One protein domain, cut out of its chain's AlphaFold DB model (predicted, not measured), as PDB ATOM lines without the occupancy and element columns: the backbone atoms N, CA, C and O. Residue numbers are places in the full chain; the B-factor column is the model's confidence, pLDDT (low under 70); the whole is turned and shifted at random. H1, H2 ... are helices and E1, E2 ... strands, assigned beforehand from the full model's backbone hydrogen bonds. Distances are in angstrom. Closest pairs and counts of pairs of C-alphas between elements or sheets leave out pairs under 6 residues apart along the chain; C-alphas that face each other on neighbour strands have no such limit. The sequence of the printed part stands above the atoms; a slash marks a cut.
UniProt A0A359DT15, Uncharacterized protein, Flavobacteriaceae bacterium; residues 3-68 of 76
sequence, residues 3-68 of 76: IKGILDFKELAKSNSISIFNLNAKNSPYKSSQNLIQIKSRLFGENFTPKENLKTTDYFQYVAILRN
ATOM      1  N   ILE A   3      33.768   2.800  25.190       81.62
ATOM      2  CA  ILE A   3      34.110   2.898  26.610       81.62
ATOM      3  C   ILE A   3      34.735   4.273  26.817       81.62
ATOM      4  O   ILE A   3      35.783   4.583  26.251       81.62
ATOM      5  N   LYS A   4      34.082   5.122  27.607       85.94
ATOM      6  CA  LYS A   4      34.600   6.460  27.907       85.94
ATOM      7  C   LYS A   4      35.848   6.350  28.791       85.94
ATOM      8  O   LYS A   4      35.817   5.628  29.777       85.94
ATOM      9  N   GLY A   5      36.928   7.059  28.457       86.00
ATOM     10  CA  GLY A   5      38.188   7.042  29.224       86.00
ATOM     11  C   GLY A   5      39.138   5.880  28.906       86.00
ATOM     12  O   GLY A   5      40.213   5.804  29.481       86.00
ATOM     13  N   ILE A   6      38.805   4.984  27.966       86.75
ATOM     14  CA  ILE A   6      39.721   3.889  27.586       86.75
ATOM     15  C   ILE A   6      41.027   4.393  26.943       86.75
ATOM     16  O   ILE A   6      42.054   3.720  27.003       86.75
ATOM     17  N   LEU A   7      40.998   5.586  26.332       87.75
ATOM     18  CA  LEU A   7      42.169   6.193  25.697       87.75
ATOM     19  C   LEU A   7      43.241   6.612  26.709       87.75
ATOM     20  O   LEU A   7      44.415   6.560  26.355       87.75
ATOM     21  N   ASP A   8      42.861   6.896  27.959       86.25
ATOM     22  CA  ASP A   8      43.782   7.240  29.053       86.25
ATOM     23  C   ASP A   8      44.843   6.139  29.266       86.25
ATOM     24  O   ASP A   8      45.975   6.408  29.657       86.25
ATOM     25  N   PHE A   9      44.501   4.883  28.954       89.44
ATOM     26  CA  PHE A   9      45.405   3.740  29.086       89.44
ATOM     27  C   PHE A   9      46.209   3.446  27.826       89.44
ATOM     28  O   PHE A   9      47.212   2.741  27.903       89.44
ATOM     29  N   LYS A  10      45.787   3.933  26.653       84.12
ATOM     30  CA  LYS A  10      46.415   3.567  25.374       84.12
ATOM     31  C   LYS A  10      47.872   4.023  25.305       84.12
ATOM     32  O   LYS A  10      48.687   3.321  24.709       84.12
ATOM     33  N   GLU A  11      48.169   5.180  25.888       81.62
ATOM     34  CA  GLU A  11      49.516   5.758  25.938       81.62
ATOM     35  C   GLU A  11      50.359   5.174  27.080       81.62
ATOM     36  O   GLU A  11      51.576   5.072  26.954       81.62
ATOM     37  N   LEU A  12      49.715   4.736  28.167       88.50
ATOM     38  CA  LEU A  12      50.388   4.180  29.345       88.50
ATOM     39  C   LEU A  12      50.675   2.677  29.226       88.50
ATOM     40  O   LEU A  12      51.634   2.176  29.812       88.50
ATOM     41  N   ALA A  13      49.836   1.935  28.504       91.50
ATOM     42  CA  ALA A  13      49.968   0.494  28.346       91.50
ATOM     43  C   ALA A  13      51.043   0.152  27.307       91.50
ATOM     44  O   ALA A  13      50.988   0.573  26.146       91.50
ATOM     45  N   LYS A  14      52.002  -0.688  27.703       89.31
ATOM     46  CA  LYS A  14      53.081  -1.129  26.814       89.31
ATOM     47  C   LYS A  14      52.530  -2.030  25.700       89.31
ATOM     48  O   LYS A  14      51.647  -2.859  25.922       89.31
ATOM     49  N   SER A  15      53.060  -1.883  24.482       90.00
ATOM     50  CA  SER A  15      52.756  -2.803  23.372       90.00
ATOM     51  C   SER A  15      53.131  -4.242  23.712       90.00
ATOM     52  O   SER A  15      54.133  -4.464  24.389       90.00
ATOM     53  N   ASN A  16      52.365  -5.195  23.182       89.25
ATOM     54  CA  ASN A  16      52.619  -6.634  23.249       89.25
ATOM     55  C   ASN A  16      52.740  -7.115  24.703       89.25
ATOM     56  O   ASN A  16      53.641  -7.869  25.059       89.25
ATOM     57  N   SER A  17      51.868  -6.595  25.569       88.81
ATOM     58  CA  SER A  17      51.895  -6.871  27.003       88.81
ATOM     59  C   SER A  17      50.502  -6.801  27.625       88.81
ATOM     60  O   SER A  17      49.567  -6.246  27.037       88.81
ATOM     61  N   ILE A  18      50.397  -7.338  28.842       91.88
ATOM     62  CA  ILE A  18      49.287  -7.092  29.762       91.88
ATOM     63  C   ILE A  18      49.766  -6.071  30.789       91.88
ATOM     64  O   ILE A  18      50.750  -6.302  31.488       91.88
ATOM     65  N   SER A  19      49.066  -4.947  30.888       93.56
ATOM     66  CA  SER A  19      49.309  -3.927  31.912       93.56
ATOM     67  C   SER A  19      48.141  -3.904  32.895       93.56
ATOM     68  O   SER A  19      46.989  -3.799  32.474       93.56
ATOM     69  N   ILE A  20      48.425  -3.993  34.198       95.12
ATOM     70  CA  ILE A  20      47.415  -3.863  35.257       95.12
ATOM     71  C   ILE A  20      47.543  -2.476  35.881       95.12
ATOM     72  O   ILE A  20      48.606  -2.108  36.380       95.12
ATOM     73  N   PHE A  21      46.446  -1.725  35.889       94.19
ATOM     74  CA  PHE A  21      46.381  -0.393  36.484       94.19
ATOM     75  C   PHE A  21      45.517  -0.413  37.741       94.19
ATOM     76  O   PHE A  21      44.388  -0.905  37.719       94.19
ATOM     77  N   ASN A  22      46.038   0.149  38.834       95.81
ATOM     78  CA  ASN A  22      45.290   0.338  40.074       95.81
ATOM     79  C   ASN A  22      44.420   1.601  39.982       95.81
ATOM     80  O   ASN A  22      44.913   2.721  40.126       95.81
ATOM     81  N   LEU A  23      43.115   1.418  39.784       95.44
ATOM     82  CA  LEU A  23      42.142   2.509  39.679       95.44
ATOM     83  C   LEU A  23      41.887   3.188  41.029       95.44
ATOM     84  O   LEU A  23      41.452   4.338  41.065       95.44
ATOM     85  N   ASN A  24      42.190   2.512  42.138       95.50
ATOM     86  CA  ASN A  24      42.051   3.037  43.492       95.50
ATOM     87  C   ASN A  24      43.361   3.646  44.045       95.50
ATOM     88  O   ASN A  24      43.470   3.928  45.243       95.50
ATOM     89  N   ALA A  25      44.361   3.899  43.195       94.81
ATOM     90  CA  ALA A  25      45.602   4.567  43.587       94.81
ATOM     91  C   ALA A  25      45.374   6.014  44.082       94.81
ATOM     92  O   ALA A  25      44.320   6.629  43.866       94.81
ATOM     93  N   LYS A  26      46.355   6.581  44.797       93.38
ATOM     94  CA  LYS A  26      46.328   7.998  45.209       93.38
ATOM     95  C   LYS A  26      46.247   8.884  43.955       93.38
ATOM     96  O   LYS A  26      46.952   8.624  42.989       93.38
ATOM     97  N   ASN A  27      45.381   9.899  43.975       91.56
ATOM     98  CA  ASN A  27      45.142  10.842  42.866       91.56
ATOM     99  C   ASN A  27      44.581  10.235  41.562       91.56
ATOM    100  O   ASN A  27      44.594  10.897  40.530       91.56
ATOM    101  N   SER A  28      44.064   9.004  41.590       92.31
ATOM    102  CA  SER A  28      43.399   8.422  40.421       92.31
ATOM    103  C   SER A  28      42.121   9.201  40.055       92.31
ATOM    104  O   SER A  28      41.259   9.373  40.925       92.31
ATOM    105  N   PRO A  29      41.928   9.598  38.782       91.88
ATOM    106  CA  PRO A  29      40.710  10.283  38.334       91.88
ATOM    107  C   PRO A  29      39.468   9.377  38.390       91.88
ATOM    108  O   PRO A  29      38.327   9.844  38.350       91.88
ATOM    109  N   TYR A  30      39.658   8.063  38.518       94.06
ATOM    110  CA  TYR A  30      38.577   7.078  38.602       94.06
ATOM    111  C   TYR A  30      37.939   7.010  40.001       94.06
ATOM    112  O   TYR A  30      36.861   6.435  40.162       94.06
ATOM    113  N   LYS A  31      38.540   7.671  41.003       94.12
ATOM    114  CA  LYS A  31      37.966   7.858  42.350       94.12
ATOM    115  C   LYS A  31      36.851   8.897  42.423       94.12
ATOM    116  O   LYS A  31      36.219   9.028  43.468       94.12
ATOM    117  N   SER A  32      36.630   9.659  41.361       93.12
ATOM    118  CA  SER A  32      35.619  10.719  41.320       93.12
ATOM    119  C   SER A  32      34.904  10.792  39.970       93.12
ATOM    120  O   SER A  32      34.249  11.786  39.677       93.12
ATOM    121  N   SER A  33      35.033   9.762  39.130       92.25
ATOM    122  CA  SER A  33      34.405   9.706  37.810       92.25
ATOM    123  C   SER A  33      33.751   8.352  37.545       92.25
ATOM    124  O   SER A  33      34.058   7.352  38.198       92.25
ATOM    125  N   GLN A  34      32.861   8.329  36.552       92.56
ATOM    126  CA  GLN A  34      32.179   7.133  36.041       92.56
ATOM    127  C   GLN A  34      32.769   6.605  34.720       92.56
ATOM    128  O   GLN A  34      32.167   5.758  34.053       92.56
ATOM    129  N   ASN A  35      33.925   7.131  34.300       90.81
ATOM    130  CA  ASN A  35      34.617   6.648  33.106       90.81
ATOM    131  C   ASN A  35      34.958   5.150  33.263       90.81
ATOM    132  O   ASN A  35      35.070   4.647  34.368       90.81
ATOM    133  N   LEU A  36      35.117   4.416  32.163       88.25
ATOM    134  CA  LEU A  36      35.321   2.956  32.093       88.25
ATOM    135  C   LEU A  36      34.112   2.085  32.425       88.25
ATOM    136  O   LEU A  36      33.968   1.024  31.826       88.25
ATOM    137  N   ILE A  37      33.224   2.528  33.314       87.38
ATOM    138  CA  ILE A  37      32.043   1.744  33.686       87.38
ATOM    139  C   ILE A  37      30.960   1.815  32.614       87.38
ATOM    140  O   ILE A  37      30.265   0.839  32.355       87.38
ATOM    141  N   GLN A  38      30.784   2.987  31.998       84.12
ATOM    142  CA  GLN A  38      29.751   3.167  30.988       84.12
ATOM    143  C   GLN A  38      30.148   2.439  29.700       84.12
ATOM    144  O   GLN A  38      30.937   2.950  28.898       84.12
ATOM    145  N   ILE A  39      29.567   1.259  29.498       79.06
ATOM    146  CA  ILE A  39      29.799   0.422  28.325       79.06
ATOM    147  C   ILE A  39      28.551   0.494  27.456       79.06
ATOM    148  O   ILE A  39      27.489  -0.011  27.816       79.06
ATOM    149  N   LYS A  40      28.693   1.117  26.282       75.12
ATOM    150  CA  LYS A  40      27.677   1.052  25.229       75.12
ATOM    151  C   LYS A  40      28.119   0.050  24.174       75.12
ATOM    152  O   LYS A  40      29.033   0.323  23.379       75.12
ATOM    153  N   SER A  41      27.479  -1.115  24.169       68.88
ATOM    154  CA  SER A  41      27.701  -2.128  23.146       68.88
ATOM    155  C   SER A  41      26.580  -2.085  22.120       68.88
ATOM    156  O   SER A  41      25.414  -2.265  22.439       68.88
ATOM    157  N   ARG A  42      26.947  -1.863  20.855       67.69
ATOM    158  CA  ARG A  42      26.025  -2.041  19.723       67.69
ATOM    159  C   ARG A  42      25.977  -3.494  19.230       67.69
ATOM    160  O   ARG A  42      25.150  -3.802  18.389       67.69
ATOM    161  N   LEU A  43      26.888  -4.350  19.711       58.66
ATOM    162  CA  LEU A  43      27.114  -5.709  19.196       58.66
ATOM    163  C   LEU A  43      26.798  -6.816  20.218       58.66
ATOM    164  O   LEU A  43      26.527  -7.933  19.807       58.66
ATOM    165  N   PHE A  44      26.816  -6.523  21.526       58.75
ATOM    166  CA  PHE A  44      26.733  -7.532  22.600       58.75
ATOM    167  C   PHE A  44      25.522  -7.366  23.534       58.75
ATOM    168  O   PHE A  44      25.604  -7.706  24.705       58.75
ATOM    169  N   GLY A  45      24.398  -6.855  23.021       61.72
ATOM    170  CA  GLY A  45      23.075  -6.933  23.667       61.72
ATOM    171  C   GLY A  45      22.844  -6.063  24.909       61.72
ATOM    172  O   GLY A  45      21.752  -5.527  25.067       61.72
ATOM    173  N   GLU A  46      23.852  -5.848  25.752       70.19
ATOM    174  CA  GLU A  46      23.690  -5.155  27.029       70.19
ATOM    175  C   GLU A  46      24.479  -3.842  27.069       70.19
ATOM    176  O   GLU A  46      25.671  -3.763  26.753       70.19
ATOM    177  N   ASN A  47      23.777  -2.778  27.461       77.50
ATOM    178  CA  ASN A  47      24.391  -1.520  27.854       77.50
ATOM    179  C   ASN A  47      24.543  -1.528  29.370       77.50
ATOM    180  O   ASN A  47      23.556  -1.697  30.083       77.50
ATOM    181  N   PHE A  48      25.751  -1.272  29.861       81.69
ATOM    182  CA  PHE A  48      25.972  -1.077  31.286       81.69
ATOM    183  C   PHE A  48      25.994   0.419  31.592       81.69
ATOM    184  O   PHE A  48      26.875   1.151  31.130       81.69
ATOM    185  N   THR A  49      25.006   0.877  32.360       86.19
ATOM    186  CA  THR A  49      24.954   2.249  32.873       86.19
ATOM    187  C   THR A  49      25.178   2.204  34.383       86.19
ATOM    188  O   THR A  49      24.391   1.556  35.076       86.19
ATOM    189  N   PRO A  50      26.233   2.847  34.915       87.25
ATOM    190  CA  PRO A  50      26.446   2.900  36.357       87.25
ATOM    191  C   PRO A  50      25.297   3.625  37.060       87.25
ATOM    192  O   PRO A  50      24.734   4.576  36.519       87.25
ATOM    193  N   LYS A  51      24.986   3.213  38.295       90.62
ATOM    194  CA  LYS A  51      24.059   3.957  39.159       90.62
ATOM    195  C   LYS A  51      24.564   5.380  39.390       90.62
ATOM    196  O   LYS A  51      25.772   5.610  39.509       90.62
ATOM    197  N   GLU A  52      23.628   6.317  39.500       88.44
ATOM    198  CA  GLU A  52      23.928   7.700  39.864       88.44
ATOM    199  C   GLU A  52      24.689   7.766  41.197       88.44
ATOM    200  O   GLU A  52      24.492   6.935  42.085       88.44
ATOM    201  N   ASN A  53      25.591   8.743  41.315       90.06
ATOM    202  CA  ASN A  53      26.453   8.986  42.481       90.06
ATOM    203  C   ASN A  53      27.473   7.887  42.837       90.06
ATOM    204  O   ASN A  53      28.252   8.084  43.767       90.06
ATOM    205  N   LEU A  54      27.534   6.776  42.095       93.94
ATOM    206  CA  LEU A  54      28.632   5.813  42.217       93.94
ATOM    207  C   LEU A  54      29.779   6.167  41.269       93.94
ATOM    208  O   LEU A  54      29.570   6.723  40.192       93.94
ATOM    209  N   LYS A  55      30.999   5.826  41.669       94.06
ATOM    210  CA  LYS A  55      32.252   6.054  40.933       94.06
ATOM    211  C   LYS A  55      32.838   4.733  40.448       94.06
ATOM    212  O   LYS A  55      32.478   3.659  40.916       94.06
ATOM    213  N   THR A  56      33.802   4.816  39.539       94.31
ATOM    214  CA  THR A  56      34.493   3.651  38.948       94.31
ATOM    215  C   THR A  56      35.028   2.692  39.991       94.31
ATOM    216  O   THR A  56      34.802   1.489  39.893       94.31
ATOM    217  N   THR A  57      35.654   3.224  41.040       95.44
ATOM    218  CA  THR A  57      36.250   2.413  42.105       95.44
ATOM    219  C   THR A  57      35.247   1.671  42.989       95.44
ATOM    220  O   THR A  57      35.670   0.795  43.741       95.44
ATOM    221  N   ASP A  58      33.952   1.993  42.908       94.75
ATOM    222  CA  ASP A  58      32.904   1.245  43.614       94.75
ATOM    223  C   ASP A  58      32.584  -0.085  42.906       94.75
ATOM    224  O   ASP A  58      32.051  -0.997  43.529       94.75
ATOM    225  N   TYR A  59      32.945  -0.212  41.621       92.62
ATOM    226  CA  TYR A  59      32.746  -1.421  40.810       92.62
ATOM    227  C   TYR A  59      34.065  -2.139  40.518       92.62
ATOM    228  O   TYR A  59      34.146  -3.358  40.632       92.62
ATOM    229  N   PHE A  60      35.104  -1.386  40.142       92.75
ATOM    230  CA  PHE A  60      36.384  -1.929  39.694       92.75
ATOM    231  C   PHE A  60      37.540  -1.246  40.417       92.75
ATOM    232  O   PHE A  60      37.732  -0.035  40.310       92.75
ATOM    233  N   GLN A  61      38.369  -2.019  41.116       94.75
ATOM    234  CA  GLN A  61      39.584  -1.489  41.745       94.75
ATOM    235  C   GLN A  61      40.792  -1.545  40.803       94.75
ATOM    236  O   GLN A  61      41.744  -0.784  40.977       94.75
ATOM    237  N   TYR A  62      40.732  -2.392  39.775       95.12
ATOM    238  CA  TYR A  62      41.793  -2.584  38.793       95.12
ATOM    239  C   TYR A  62      41.220  -2.720  37.385       95.12
ATOM    240  O   TYR A  62      40.079  -3.143  37.208       95.12
ATOM    241  N   VAL A  63      42.044  -2.413  36.386       93.19
ATOM    242  CA  VAL A  63      41.789  -2.770  34.987       93.19
ATOM    243  C   VAL A  63      43.026  -3.434  34.393       93.19
ATOM    244  O   VAL A  63      44.147  -2.964  34.598       93.19
ATOM    245  N   ALA A  64      42.818  -4.531  33.667       93.00
ATOM    246  CA  ALA A  64      43.848  -5.185  32.875       93.00
ATOM    247  C   ALA A  64      43.676  -4.785  31.406       93.00
ATOM    248  O   ALA A  64      42.615  -4.990  30.819       93.00
ATOM    249  N   ILE A  65      44.720  -4.206  30.819       91.25
ATOM    250  CA  ILE A  65      44.746  -3.790  29.419       91.25
ATOM    251  C   ILE A  65      45.696  -4.707  28.665       91.25
ATOM    252  O   ILE A  65      46.903  -4.714  28.913       91.25
ATOM    253  N   LEU A  66      45.128  -5.461  27.729       90.19
ATOM    254  CA  LEU A  66      45.862  -6.246  26.748       90.19
ATOM    255  C   LEU A  66      46.049  -5.396  25.488       90.19
ATOM    256  O   LEU A  66      45.067  -4.963  24.885       90.19
ATOM    257  N   ARG A  67      47.296  -5.146  25.076       89.19
ATOM    258  CA  ARG A  67      47.597  -4.329  23.887       89.19
ATOM    259  C   ARG A  67      48.500  -5.087  22.929       89.19
ATOM    260  O   ARG A  67      49.585  -5.496  23.326       89.19
ATOM    261  N   ASN A  68      48.082  -5.207  21.665       86.88
ATOM    262  CA  ASN A  68      48.835  -5.864  20.585       86.88
ATOM    263  C   ASN A  68      49.372  -7.255  20.972       86.88
ATOM    264  O   ASN A  68      50.466  -7.635  20.566       86.88
TER     265      ASN A  68
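AT A GLANCE: This is residues 3 to 68 of the 76 residues of an uncharacterized protein of Flavobacteriaceae bacterium (UniProt A0A359DT15). With little regular structure, the domain is a flat piece with a two-stranded ribbon, E1 and E2, at one end, the short helix H1 near one face of it, and a long wandering loop, residues 23 to 61, making the other end. The printed part has 66 residues, with H1, E1 and E2 in that order; the sheet, E1 - E2, is antiparallel. The class is mixed, with 16 residues in named elements. It is only just compact, close to loose, with a radius of gyration of the C-alphas of 12.5 A, and spans 34 by 34 by 15 A.

IN THESE COORDINATES: H1, residues 7 to 10, begins at C-alpha 7 (42.169, 6.193, 25.697). E1, residues 17 to 22, is 16.3 A long. E2, residues 62 to 67, is 16.1 A long and ends at C-alpha 67 (47.597, -4.329, 23.887).

HOW THE PARTS SIT: E1 and E2 form a hairpin, antiparallel at 159 degrees; N 19 and O 65 are within hydrogen-bond range at 2.9 A. The closest C-alphas of H1 and E2, Phe 9 and Ile 65, are 7.6 A apart. H1 is too short for any O i to N i+4 pair; its one O i to N i+3 pair is within range.

THE WHOLE: The C-alphas farthest apart, Asn 16 and Glu 52, are 36.1 A apart. The printed part has no cut. The link from E1 to E2 is long, 39 residues. Residues 41 to 45 have pLDDT under 70.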